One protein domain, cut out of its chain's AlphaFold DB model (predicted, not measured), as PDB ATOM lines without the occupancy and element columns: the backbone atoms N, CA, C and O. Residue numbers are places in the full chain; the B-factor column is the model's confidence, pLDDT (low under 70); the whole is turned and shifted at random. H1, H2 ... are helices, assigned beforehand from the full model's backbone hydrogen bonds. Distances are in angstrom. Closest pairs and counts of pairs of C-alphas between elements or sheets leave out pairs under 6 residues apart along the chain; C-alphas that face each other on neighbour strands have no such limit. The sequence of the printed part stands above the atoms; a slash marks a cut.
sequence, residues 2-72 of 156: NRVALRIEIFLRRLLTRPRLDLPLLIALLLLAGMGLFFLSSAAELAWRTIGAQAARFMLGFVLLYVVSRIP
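Overview. This is residues 2 to 72 of the 156 residues of the protein "Cell cycle protein" of mine drainage metagenome (UniProt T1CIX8). A hairpin of two long helices, H2 and H3, makes the body, and a shorter helix, H1, sticks out from it as an arm with residues 3 to 13. H2 and H3 are joined by a tight turn and lie nearer to each other at that turn than at their other ends. The printed part has 71 residues with three named helices, H1, H2 and H3 in chain order, and no named strand; its class is all helix. It is extended, with a radius of gyration of the C-alphas of 17.8 A and spans of 62 by 25 by 14 A, to which the arm adds much of the length.

Along the chain. H1 runs from residue 3 to 16, beginning at C-alpha 3 at (-19.673, -13.918, 142.213), and is 20.2 A long from first to last C-alpha. H2, residues 23 to 43, is 30.3 A long and begins at C-alpha 23 at (-18.951, -1.430, 175.271). H3, residues 47 to 69, is 32.2 A long and ends at C-alpha 69 at (-18.524, 1.012, 163.209).

Arrangement. H1 is apart from both H2 and H3. H2 and H3 form a helical hairpin and touch, with the closest C-alphas, those of Ser 41 and Ala 47, 5.4 A apart. They run opposite ways at a shallow tilt of 15 degrees, and H2 touches H3 with residues 33 to 41 alone. In H1, H2 and H3 every O i to N i+4 pair is within hydrogen-bond range.

Size, cuts and confidence. The two C-alphas farthest apart, those of Asn 2 and Glu 45, are 61.6 A apart. Residues 2 to 13 stand free; the body without them spans 46 by 20 by 14 A. The printed part has no cut. The link from H1 to H2 is short, that from H2 to H3 is tight, and neither is long. The mean pLDDT of the printed part is 83.5, and it is under 70 at residue 11, residues 13 to 20 and residues 45 to 46.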
ATOM      1  N   ASN A   2     -22.803 -17.646 141.933       73.88
ATOM      2  CA  ASN A   2     -22.474 -16.438 141.163       73.88
ATOM      3  C   ASN A   2     -21.641 -15.443 142.005       73.88
ATOM      4  O   ASN A   2     -21.967 -15.218 143.170       73.88
ATOM      5  N   ARG A   3     -20.585 -14.816 141.449       74.88
ATOM      6  CA  ARG A   3     -19.673 -13.918 142.213       74.88
ATOM      7  C   ARG A   3     -20.399 -12.742 142.883       74.88
ATOM      8  O   ARG A   3     -19.944 -12.235 143.905       74.88
ATOM      9  N   VAL A   4     -21.528 -12.326 142.313       74.56
ATOM     10  CA  VAL A   4     -22.397 -11.273 142.853       74.56
ATOM     11  C   VAL A   4     -23.119 -11.743 144.119       74.56
ATOM     12  O   VAL A   4     -23.077 -11.048 145.130       74.56
ATOM     13  N   ALA A   5     -23.685 -12.953 144.109       72.81
ATOM     14  CA  ALA A   5     -24.366 -13.533 145.267       72.81
ATOM     15  C   ALA A   5     -23.409 -13.711 146.458       72.81
ATOM     16  O   ALA A   5     -23.757 -13.364 147.583       72.81
ATOM     17  N   LEU A   6     -22.164 -14.129 146.197       77.94
ATOM     18  CA  LEU A   6     -21.128 -14.253 147.227       77.94
ATOM     19  C   LEU A   6     -20.775 -12.894 147.867       77.94
ATOM     20  O   LEU A   6     -20.590 -12.797 149.078       77.94
ATOM     21  N   ARG A   7     -20.700 -11.818 147.069       73.19
ATOM     22  CA  ARG A   7     -20.450 -10.460 147.586       73.19
ATOM     23  C   ARG A   7     -21.605  -9.959 148.448       73.19
ATOM     24  O   ARG A   7     -21.350  -9.337 149.478       73.19
ATOM     25  N   ILE A   8     -22.840 -10.248 148.042       72.12
ATOM     26  CA  ILE A   8     -24.049  -9.880 148.784       72.12
ATOM     27  C   ILE A   8     -24.118 -10.654 150.104       72.12
ATOM     28  O   ILE A   8     -24.320 -10.042 151.146       72.12
ATOM     29  N   GLU A   9     -23.859 -11.962 150.108       75.12
ATOM     30  CA  GLU A   9     -23.888 -12.768 151.334       75.12
ATOM     31  C   GLU A   9     -22.809 -12.333 152.340       75.12
ATOM     32  O   GLU A   9     -23.090 -12.189 153.529       75.12
ATOM     33  N   ILE A  10     -21.587 -12.041 151.880       74.88
ATOM     34  CA  ILE A  10     -20.514 -11.519 152.743       74.88
ATOM     35  C   ILE A  10     -20.893 -10.148 153.318       74.88
ATOM     36  O   ILE A  10     -20.615  -9.868 154.486       74.88
ATOM     37  N   PHE A  11     -21.523  -9.288 152.517       68.31
ATOM     38  CA  PHE A  11     -22.006  -7.986 152.970       68.31
ATOM     39  C   PHE A  11     -23.119  -8.127 154.022       68.31
ATOM     40  O   PHE A  11     -23.022  -7.523 155.090       68.31
ATOM     41  N   LEU A  12     -24.109  -8.994 153.783       71.81
ATOM     42  CA  LEU A  12     -25.207  -9.281 154.714       71.81
ATOM     43  C   LEU A  12     -24.712  -9.926 156.016       71.81
ATOM     44  O   LEU A  12     -25.104  -9.501 157.101       71.81
ATOM     45  N   ARG A  13     -23.782 -10.888 155.944       68.12
ATOM     46  CA  ARG A  13     -23.155 -11.489 157.134       68.12
ATOM     47  C   ARG A  13     -22.373 -10.461 157.950       68.12
ATOM     48  O   ARG A  13     -22.430 -10.511 159.172       68.12
ATOM     49  N   ARG A  14     -21.701  -9.493 157.315       64.94
ATOM     50  CA  ARG A  14     -21.044  -8.373 158.023       64.94
ATOM     51  C   ARG A  14     -22.047  -7.426 158.691       64.94
ATOM     52  O   ARG A  14     -21.758  -6.875 159.755       64.94
ATOM     53  N   LEU A  15     -23.234  -7.275 158.110       59.81
ATOM     54  CA  LEU A  15     -24.352  -6.555 158.723       59.81
ATOM     55  C   LEU A  15     -24.925  -7.302 159.946       59.81
ATOM     56  O   LEU A  15     -25.365  -6.671 160.905       59.81
ATOM     57  N   LEU A  16     -24.858  -8.636 159.953       61.59
ATOM     58  CA  LEU A  16     -25.340  -9.500 161.041       61.59
ATOM     59  C   LEU A  16     -24.281  -9.825 162.114       61.59
ATOM     60  O   LEU A  16     -24.639 -10.242 163.212       61.59
ATOM     61  N   THR A  17     -22.984  -9.622 161.854       63.84
ATOM     62  CA  THR A  17     -21.935  -9.779 162.880       63.84
ATOM     63  C   THR A  17     -22.000  -8.682 163.940       63.84
ATOM     64  O   THR A  17     -22.401  -7.557 163.640       63.84
ATOM     65  N   ARG A  18     -21.574  -8.999 165.175       58.88
ATOM     66  CA  ARG A  18     -21.564  -8.047 166.296       58.88
ATOM     67  C   ARG A  18     -20.859  -6.744 165.893       58.88
ATOM     68  O   ARG A  18     -19.779  -6.808 165.296       58.88
ATOM     69  N   PRO A  19     -21.453  -5.578 166.195       64.31
ATOM     70  CA  PRO A  19     -20.797  -4.309 165.937       64.31
ATOM     71  C   PRO A  19     -19.478  -4.270 166.720       64.31
ATOM     72  O   PRO A  19     -19.400  -4.770 167.843       64.31
ATOM     73  N   ARG A  20     -18.429  -3.707 166.114       69.88
ATOM     74  CA  ARG A  20     -17.112  -3.548 166.754       69.88
ATOM     75  C   ARG A  20     -17.140  -2.347 167.697       69.88
ATOM     76  O   ARG A  20     -16.398  -1.390 167.511       69.88
ATOM     77  N   LEU A  21     -18.070  -2.374 168.642       79.38
ATOM     78  CA  LEU A  21     -18.232  -1.333 169.641       79.38
ATOM     79  C   LEU A  21     -17.604  -1.814 170.934       79.38
ATOM     80  O   LEU A  21     -17.997  -2.841 171.485       79.38
ATOM     81  N   ASP A  22     -16.621  -1.052 171.387       87.88
ATOM     82  CA  ASP A  22     -16.101  -1.173 172.735       87.88
ATOM     83  C   ASP A  22     -17.202  -0.710 173.700       87.88
ATOM     84  O   ASP A  22     -17.583   0.464 173.722       87.88
ATOM     85  N   LEU A  23     -17.798  -1.670 174.409       87.50
ATOM     86  CA  LEU A  23     -18.951  -1.430 175.271       87.50
ATOM     87  C   LEU A  23     -18.615  -0.480 176.437       87.50
ATOM     88  O   LEU A  23     -19.394   0.450 176.645       87.50
ATOM     89  N   PRO A  24     -17.482  -0.632 177.152       92.25
ATOM     90  CA  PRO A  24     -16.996   0.380 178.088       92.25
ATOM     91  C   PRO A  24     -16.982   1.802 177.515       92.25
ATOM     92  O   PRO A  24     -17.527   2.717 178.135       92.25
ATOM     93  N   LEU A  25     -16.425   1.992 176.314       91.75
ATOM     94  CA  LEU A  25     -16.345   3.318 175.693       91.75
ATOM     95  C   LEU A  25     -17.727   3.849 175.290       91.75
ATOM     96  O   LEU A  25     -18.013   5.033 175.463       91.75
ATOM     97  N   LEU A  26     -18.604   2.976 174.787       92.81
ATOM     98  CA  LEU A  26     -19.978   3.337 174.444       92.81
ATOM     99  C   LEU A  26     -20.774   3.772 175.681       92.81
ATOM    100  O   LEU A  26     -21.485   4.773 175.623       92.81
ATOM    101  N   ILE A  27     -20.638   3.050 176.796       93.56
ATOM    102  CA  ILE A  27     -21.280   3.405 178.067       93.56
ATOM    103  C   ILE A  27     -20.747   4.752 178.561       93.56
ATOM    104  O   ILE A  27     -21.544   5.624 178.897       93.56
ATOM    105  N   ALA A  28     -19.427   4.959 178.545       95.31
ATOM    106  CA  ALA A  28     -18.826   6.237 178.924       95.31
ATOM    107  C   ALA A  28     -19.364   7.398 178.067       95.31
ATOM    108  O   ALA A  28     -19.715   8.451 178.599       95.31
ATOM    109  N   LEU A  29     -19.504   7.189 176.754       95.31
ATOM    110  CA  LEU A  29     -20.051   8.185 175.834       95.31
ATOM    111  C   LEU A  29     -21.533   8.489 176.111       95.31
ATOM    112  O   LEU A  29     -21.931   9.653 176.083       95.31
ATOM    113  N   LEU A  30     -22.348   7.470 176.403       95.38
ATOM    114  CA  LEU A  30     -23.762   7.640 176.765       95.38
ATOM    115  C   LEU A  30     -23.925   8.389 178.091       95.38
ATOM    116  O   LEU A  30     -24.775   9.273 178.187       95.38
ATOM    117  N   LEU A  31     -23.091   8.083 179.089       96.69
ATOM    118  CA  LEU A  31     -23.079   8.795 180.368       96.69
ATOM    119  C   LEU A  31     -22.681  10.262 180.181       96.69
ATOM    120  O   LEU A  31     -23.377  11.140 180.682       96.69
ATOM    121  N   LEU A  32     -21.629  10.542 179.406       96.44
ATOM    122  CA  LEU A  32     -21.213  11.911 179.085       96.44
ATOM    123  C   LEU A  32     -22.308  12.688 178.345       96.44
ATOM    124  O   LEU A  32     -22.580  13.839 178.684       96.44
ATOM    125  N   ALA A  33     -22.971  12.062 177.368       95.50
ATOM    126  CA  ALA A  33     -24.094  12.672 176.661       95.50
ATOM    127  C   ALA A  33     -25.264  12.975 177.616       95.50
ATOM    128  O   ALA A  33     -25.811  14.079 177.586       95.50
ATOM    129  N   GLY A  34     -25.610  12.032 178.499       94.12
ATOM    130  CA  GLY A  34     -26.650  12.207 179.516       94.12
ATOM    131  C   GLY A  34     -26.326  13.323 180.510       94.12
ATOM    132  O   GLY A  34     -27.163  14.188 180.753       94.12
ATOM    133  N   MET A  35     -25.091  13.368 181.015       94.56
ATOM    134  CA  MET A  35     -24.608  14.452 181.875       94.56
ATOM    135  C   MET A  35     -24.660  15.805 181.159       94.56
ATOM    136  O   MET A  35     -25.108  16.787 181.741       94.56
ATOM    137  N   GLY A  36     -24.263  15.862 179.884       92.19
ATOM    138  CA  GLY A  36     -24.349  17.078 179.077       92.19
ATOM    139  C   GLY A  36     -25.782  17.601 178.946       92.19
ATOM    140  O   GLY A  36     -26.011  18.799 179.111       92.19
ATOM    141  N   LEU A  37     -26.759  16.716 178.712       91.69
ATOM    142  CA  LEU A  37     -28.178  17.096 178.696       91.69
ATOM    143  C   LEU A  37     -28.671  17.538 180.078       91.69
ATOM    144  O   LEU A  37     -29.419  18.511 180.168       91.69
ATOM    145  N   PHE A  38     -28.233  16.866 181.145       90.81
ATOM    146  CA  PHE A  38     -28.569  17.236 182.518       90.81
ATOM    147  C   PHE A  38     -28.069  18.648 182.858       90.81
ATOM    148  O   PHE A  38     -28.861  19.499 183.265       90.81
ATOM    149  N   PHE A  39     -26.795  18.954 182.606       90.38
ATOM    150  CA  PHE A  39     -26.255  20.300 182.828       90.38
ATOM    151  C   PHE A  39     -26.944  21.357 181.964       90.38
ATOM    152  O   PHE A  39     -27.254  22.444 182.452       90.38
ATOM    153  N   LEU A  40     -27.250  21.029 180.708       89.00
ATOM    154  CA  LEU A  40     -27.968  21.930 179.811       89.00
ATOM    155  C   LEU A  40     -29.382  22.245 180.318       89.00
ATOM    156  O   LEU A  40     -29.850  23.369 180.152       89.00
ATOM    157  N   SER A  41     -30.044  21.280 180.962       84.81
ATOM    158  CA  SER A  41     -31.356  21.493 181.582       84.81
ATOM    159  C   SER A  41     -31.322  22.409 182.802       84.81
ATOM    160  O   SER A  41     -32.299  23.103 183.058       84.81
ATOM    161  N   SER A  42     -30.187  22.467 183.500       80.88
ATOM    162  CA  SER A  42     -29.992  23.316 184.678       80.88
ATOM    163  C   SER A  42     -29.668  24.777 184.323       80.88
ATOM    164  O   SER A  42     -29.981  25.686 185.083       80.88
ATOM    165  N   ALA A  43     -29.060  25.022 183.156       74.94
ATOM    166  CA  ALA A  43     -28.507  26.332 182.794       74.94
ATOM    167  C   ALA A  43     -29.364  27.171 181.820       74.94
ATOM    168  O   ALA A  43     -29.052  28.339 181.600       74.94
ATOM    169  N   ALA A  44     -30.391  26.602 181.177       71.06
ATOM    170  CA  ALA A  44     -31.058  27.237 180.034       71.06
ATOM    171  C   ALA A  44     -32.461  27.794 180.352       71.06
ATOM    172  O   ALA A  44     -33.379  27.037 180.656       71.06
ATOM    173  N   GLU A  45     -32.674  29.098 180.128       68.19
ATOM    174  CA  GLU A  45     -33.990  29.767 180.226       68.19
ATOM    175  C   GLU A  45     -35.029  29.230 179.212       68.19
ATOM    176  O   GLU A  45     -36.227  29.222 179.481       68.19
ATOM    177  N   LEU A  46     -34.580  28.710 178.057       66.38
ATOM    178  CA  LEU A  46     -35.396  27.986 177.062       66.38
ATOM    179  C   LEU A  46     -35.005  26.499 176.987       66.38
ATOM    180  O   LEU A  46     -34.694  25.971 175.911       66.38
ATOM    181  N   ALA A  47     -35.012  25.827 178.142       70.12
ATOM    182  CA  ALA A  47     -34.538  24.456 178.331       70.12
ATOM    183  C   ALA A  47     -35.028  23.469 177.253       70.12
ATOM    184  O   ALA A  47     -34.214  22.815 176.603       70.12
ATOM    185  N   TRP A  48     -36.333  23.397 176.972       80.56
ATOM    186  CA  TRP A  48     -36.874  22.315 176.134       80.56
ATOM    187  C   TRP A  48     -36.442  22.348 174.668       80.56
ATOM    188  O   TRP A  48     -36.122  21.301 174.103       80.56
ATOM    189  N   ARG A  49     -36.364  23.533 174.046       85.12
ATOM    190  CA  ARG A  49     -35.943  23.641 172.638       85.12
ATOM    191  C   ARG A  49     -34.459  23.310 172.478       85.12
ATOM    192  O   ARG A  49     -34.074  22.623 171.533       85.12
ATOM    193  N   THR A  50     -33.631  23.780 173.406       86.88
ATOM    194  CA  THR A  50     -32.177  23.589 173.364       86.88
ATOM    195  C   THR A  50     -31.799  22.144 173.691       86.88
ATOM    196  O   THR A  50     -30.990  21.556 172.974       86.88
ATOM    197  N   ILE A  51     -32.447  21.539 174.696       89.69
ATOM    198  CA  ILE A  51     -32.293  20.115 175.032       89.69
ATOM    199  C   ILE A  51     -32.739  19.242 173.862       89.69
ATOM    200  O   ILE A  51     -31.989  18.360 173.456       89.69
ATOM    201  N   GLY A  52     -33.915  19.503 173.277       90.50
ATOM    202  CA  GLY A  52     -34.422  18.728 172.142       90.50
ATOM    203  C   GLY A  52     -33.476  18.771 170.940       90.50
ATOM    204  O   GLY A  52     -33.141  17.733 170.369       90.50
ATOM    205  N   ALA A  53     -32.959  19.957 170.606       88.62
ATOM    206  CA  ALA A  53     -31.968  20.105 169.543       88.62
ATOM    207  C   ALA A  53     -30.651  19.374 169.860       88.62
ATOM    208  O   ALA A  53     -30.053  18.769 168.971       88.62
ATOM    209  N   GLN A  54     -30.191  19.402 171.114       91.31
ATOM    210  CA  GLN A  54     -28.966  18.713 171.519       91.31
ATOM    211  C   GLN A  54     -29.130  17.190 171.522       91.31
ATOM    212  O   GLN A  54     -28.265  16.478 171.014       91.31
ATOM    213  N   ALA A  55     -30.263  16.690 172.014       93.06
ATOM    214  CA  ALA A  55     -30.610  15.277 171.967       93.06
ATOM    215  C   ALA A  55     -30.683  14.773 170.518       93.06
ATOM    216  O   ALA A  55     -30.129  13.720 170.215       93.06
ATOM    217  N   ALA A  56     -31.262  15.552 169.597       91.88
ATOM    218  CA  ALA A  56     -31.277  15.215 168.174       91.88
ATOM    219  C   ALA A  56     -29.860  15.106 167.578       91.88
ATOM    220  O   ALA A  56     -29.582  14.175 166.820       91.88
ATOM    221  N   ARG A  57     -28.935  16.003 167.956       89.81
ATOM    222  CA  ARG A  57     -27.519  15.926 167.540       89.81
ATOM    223  C   ARG A  57     -26.825  14.685 168.097       89.81
ATOM    224  O   ARG A  57     -26.109  14.022 167.353       89.81
ATOM    225  N   PHE A  58     -27.058  14.344 169.366       94.38
ATOM    226  CA  PHE A  58     -26.527  13.110 169.950       94.38
ATOM    227  C   PHE A  58     -27.080  11.872 169.252       94.38
ATOM    228  O   PHE A  58     -26.300  11.002 168.877       94.38
ATOM    229  N   MET A  59     -28.387  11.818 168.991       93.94
ATOM    230  CA  MET A  59     -29.000  10.720 168.243       93.94
ATOM    231  C   MET A  59     -28.381  10.569 166.852       93.94
ATOM    232  O   MET A  59     -27.982   9.467 166.481       93.94
ATOM    233  N   LEU A  60     -28.224  11.667 166.107       92.12
ATOM    234  CA  LEU A  60     -27.553  11.656 164.805       92.12
ATOM    235  C   LEU A  60     -26.100  11.163 164.919       92.12
ATOM    236  O   LEU A  60     -25.676  10.321 164.129       92.12
ATOM    237  N   GLY A  61     -25.360  11.621 165.931       92.19
ATOM    238  CA  GLY A  61     -23.998  11.168 166.216       92.19
ATOM    239  C   GLY A  61     -23.910   9.671 166.529       92.19
ATOM    240  O   GLY A  61     -23.059   8.984 165.971       92.19
ATOM    241  N   PHE A  62     -24.814   9.133 167.352       94.25
ATOM    242  CA  PHE A  62     -24.863   7.702 167.673       94.25
ATOM    243  C   PHE A  62     -25.259   6.841 166.470       94.25
ATOM    244  O   PHE A  62     -24.686   5.770 166.273       94.25
ATOM    245  N   VAL A  63     -26.189   7.312 165.632       92.62
ATOM    246  CA  VAL A  63     -26.543   6.646 164.368       92.62
ATOM    247  C   VAL A  63     -25.328   6.596 163.441       92.62
ATOM    248  O   VAL A  63     -24.995   5.526 162.926       92.62
ATOM    249  N   LEU A  64     -24.623   7.719 163.272       91.25
ATOM    250  CA  LEU A  64     -23.393   7.781 162.481       91.25
ATOM    251  C   LEU A  64     -22.315   6.853 163.044       91.25
ATOM    252  O   LEU A  64     -21.742   6.071 162.292       91.25
ATOM    253  N   LEU A  65     -22.085   6.869 164.357       92.12
ATOM    254  CA  LEU A  65     -21.140   5.982 165.036       92.12
ATOM    255  C   LEU A  65     -21.475   4.512 164.772       92.12
ATOM    256  O   LEU A  65     -20.592   3.734 164.408       92.12
ATOM    257  N   TYR A  66     -22.746   4.129 164.892       89.81
ATOM    258  CA  TYR A  66     -23.184   2.766 164.615       89.81
ATOM    259  C   TYR A  66     -22.917   2.377 163.157       89.81
ATOM    260  O   TYR A  66     -22.302   1.338 162.920       89.81
ATOM    261  N   VAL A  67     -23.299   3.216 162.188       90.25
ATOM    262  CA  VAL A  67     -23.072   2.958 160.754       90.25
ATOM    263  C   VAL A  67     -21.576   2.850 160.439       90.25
ATOM    264  O   VAL A  67     -21.140   1.875 159.825       90.25
ATOM    265  N   VAL A  68     -20.773   3.806 160.909       89.69
ATOM    266  CA  VAL A  68     -19.319   3.858 160.697       89.69
ATOM    267  C   VAL A  68     -18.621   2.658 161.347       89.69
ATOM    268  O   VAL A  68     -17.728   2.074 160.733       89.69
ATOM    269  N   SER A  69     -19.073   2.198 162.522       88.62
ATOM    270  CA  SER A  69     -18.524   1.012 163.209       88.62
ATOM    271  C   SER A  69     -18.668  -0.292 162.413       88.62
ATOM    272  O   SER A  69     -17.954  -1.265 162.669       88.62
ATOM    273  N   ARG A  70     -19.584  -0.333 161.433       85.50
ATOM    274  CA  ARG A  70     -19.767  -1.491 160.545       85.50
ATOM    275  C   ARG A  70     -18.770  -1.507 159.386       85.50
ATOM    276  O   ARG A  70     -18.613  -2.544 158.739       85.50
ATOM    277  N   ILE A  71     -18.094  -0.391 159.111       87.25
ATOM    278  CA  ILE A  71     -17.155  -0.278 157.997       87.25
ATOM    279  C   ILE A  71     -15.830  -0.962 158.384       87.25
ATOM    280  O   ILE A  71     -15.228  -0.634 159.407       87.25
ATOM    281  N   PRO A  72     -15.325  -1.923 157.587       86.44
ATOM    282  CA  PRO A  72     -14.060  -2.582 157.890       86.44
ATOM    283  C   PRO A  72     -12.864  -1.608 157.846       86.44
ATOM    284  O   PRO A  72     -12.772  -0.822 156.901       86.44
TER     285      PRO A  72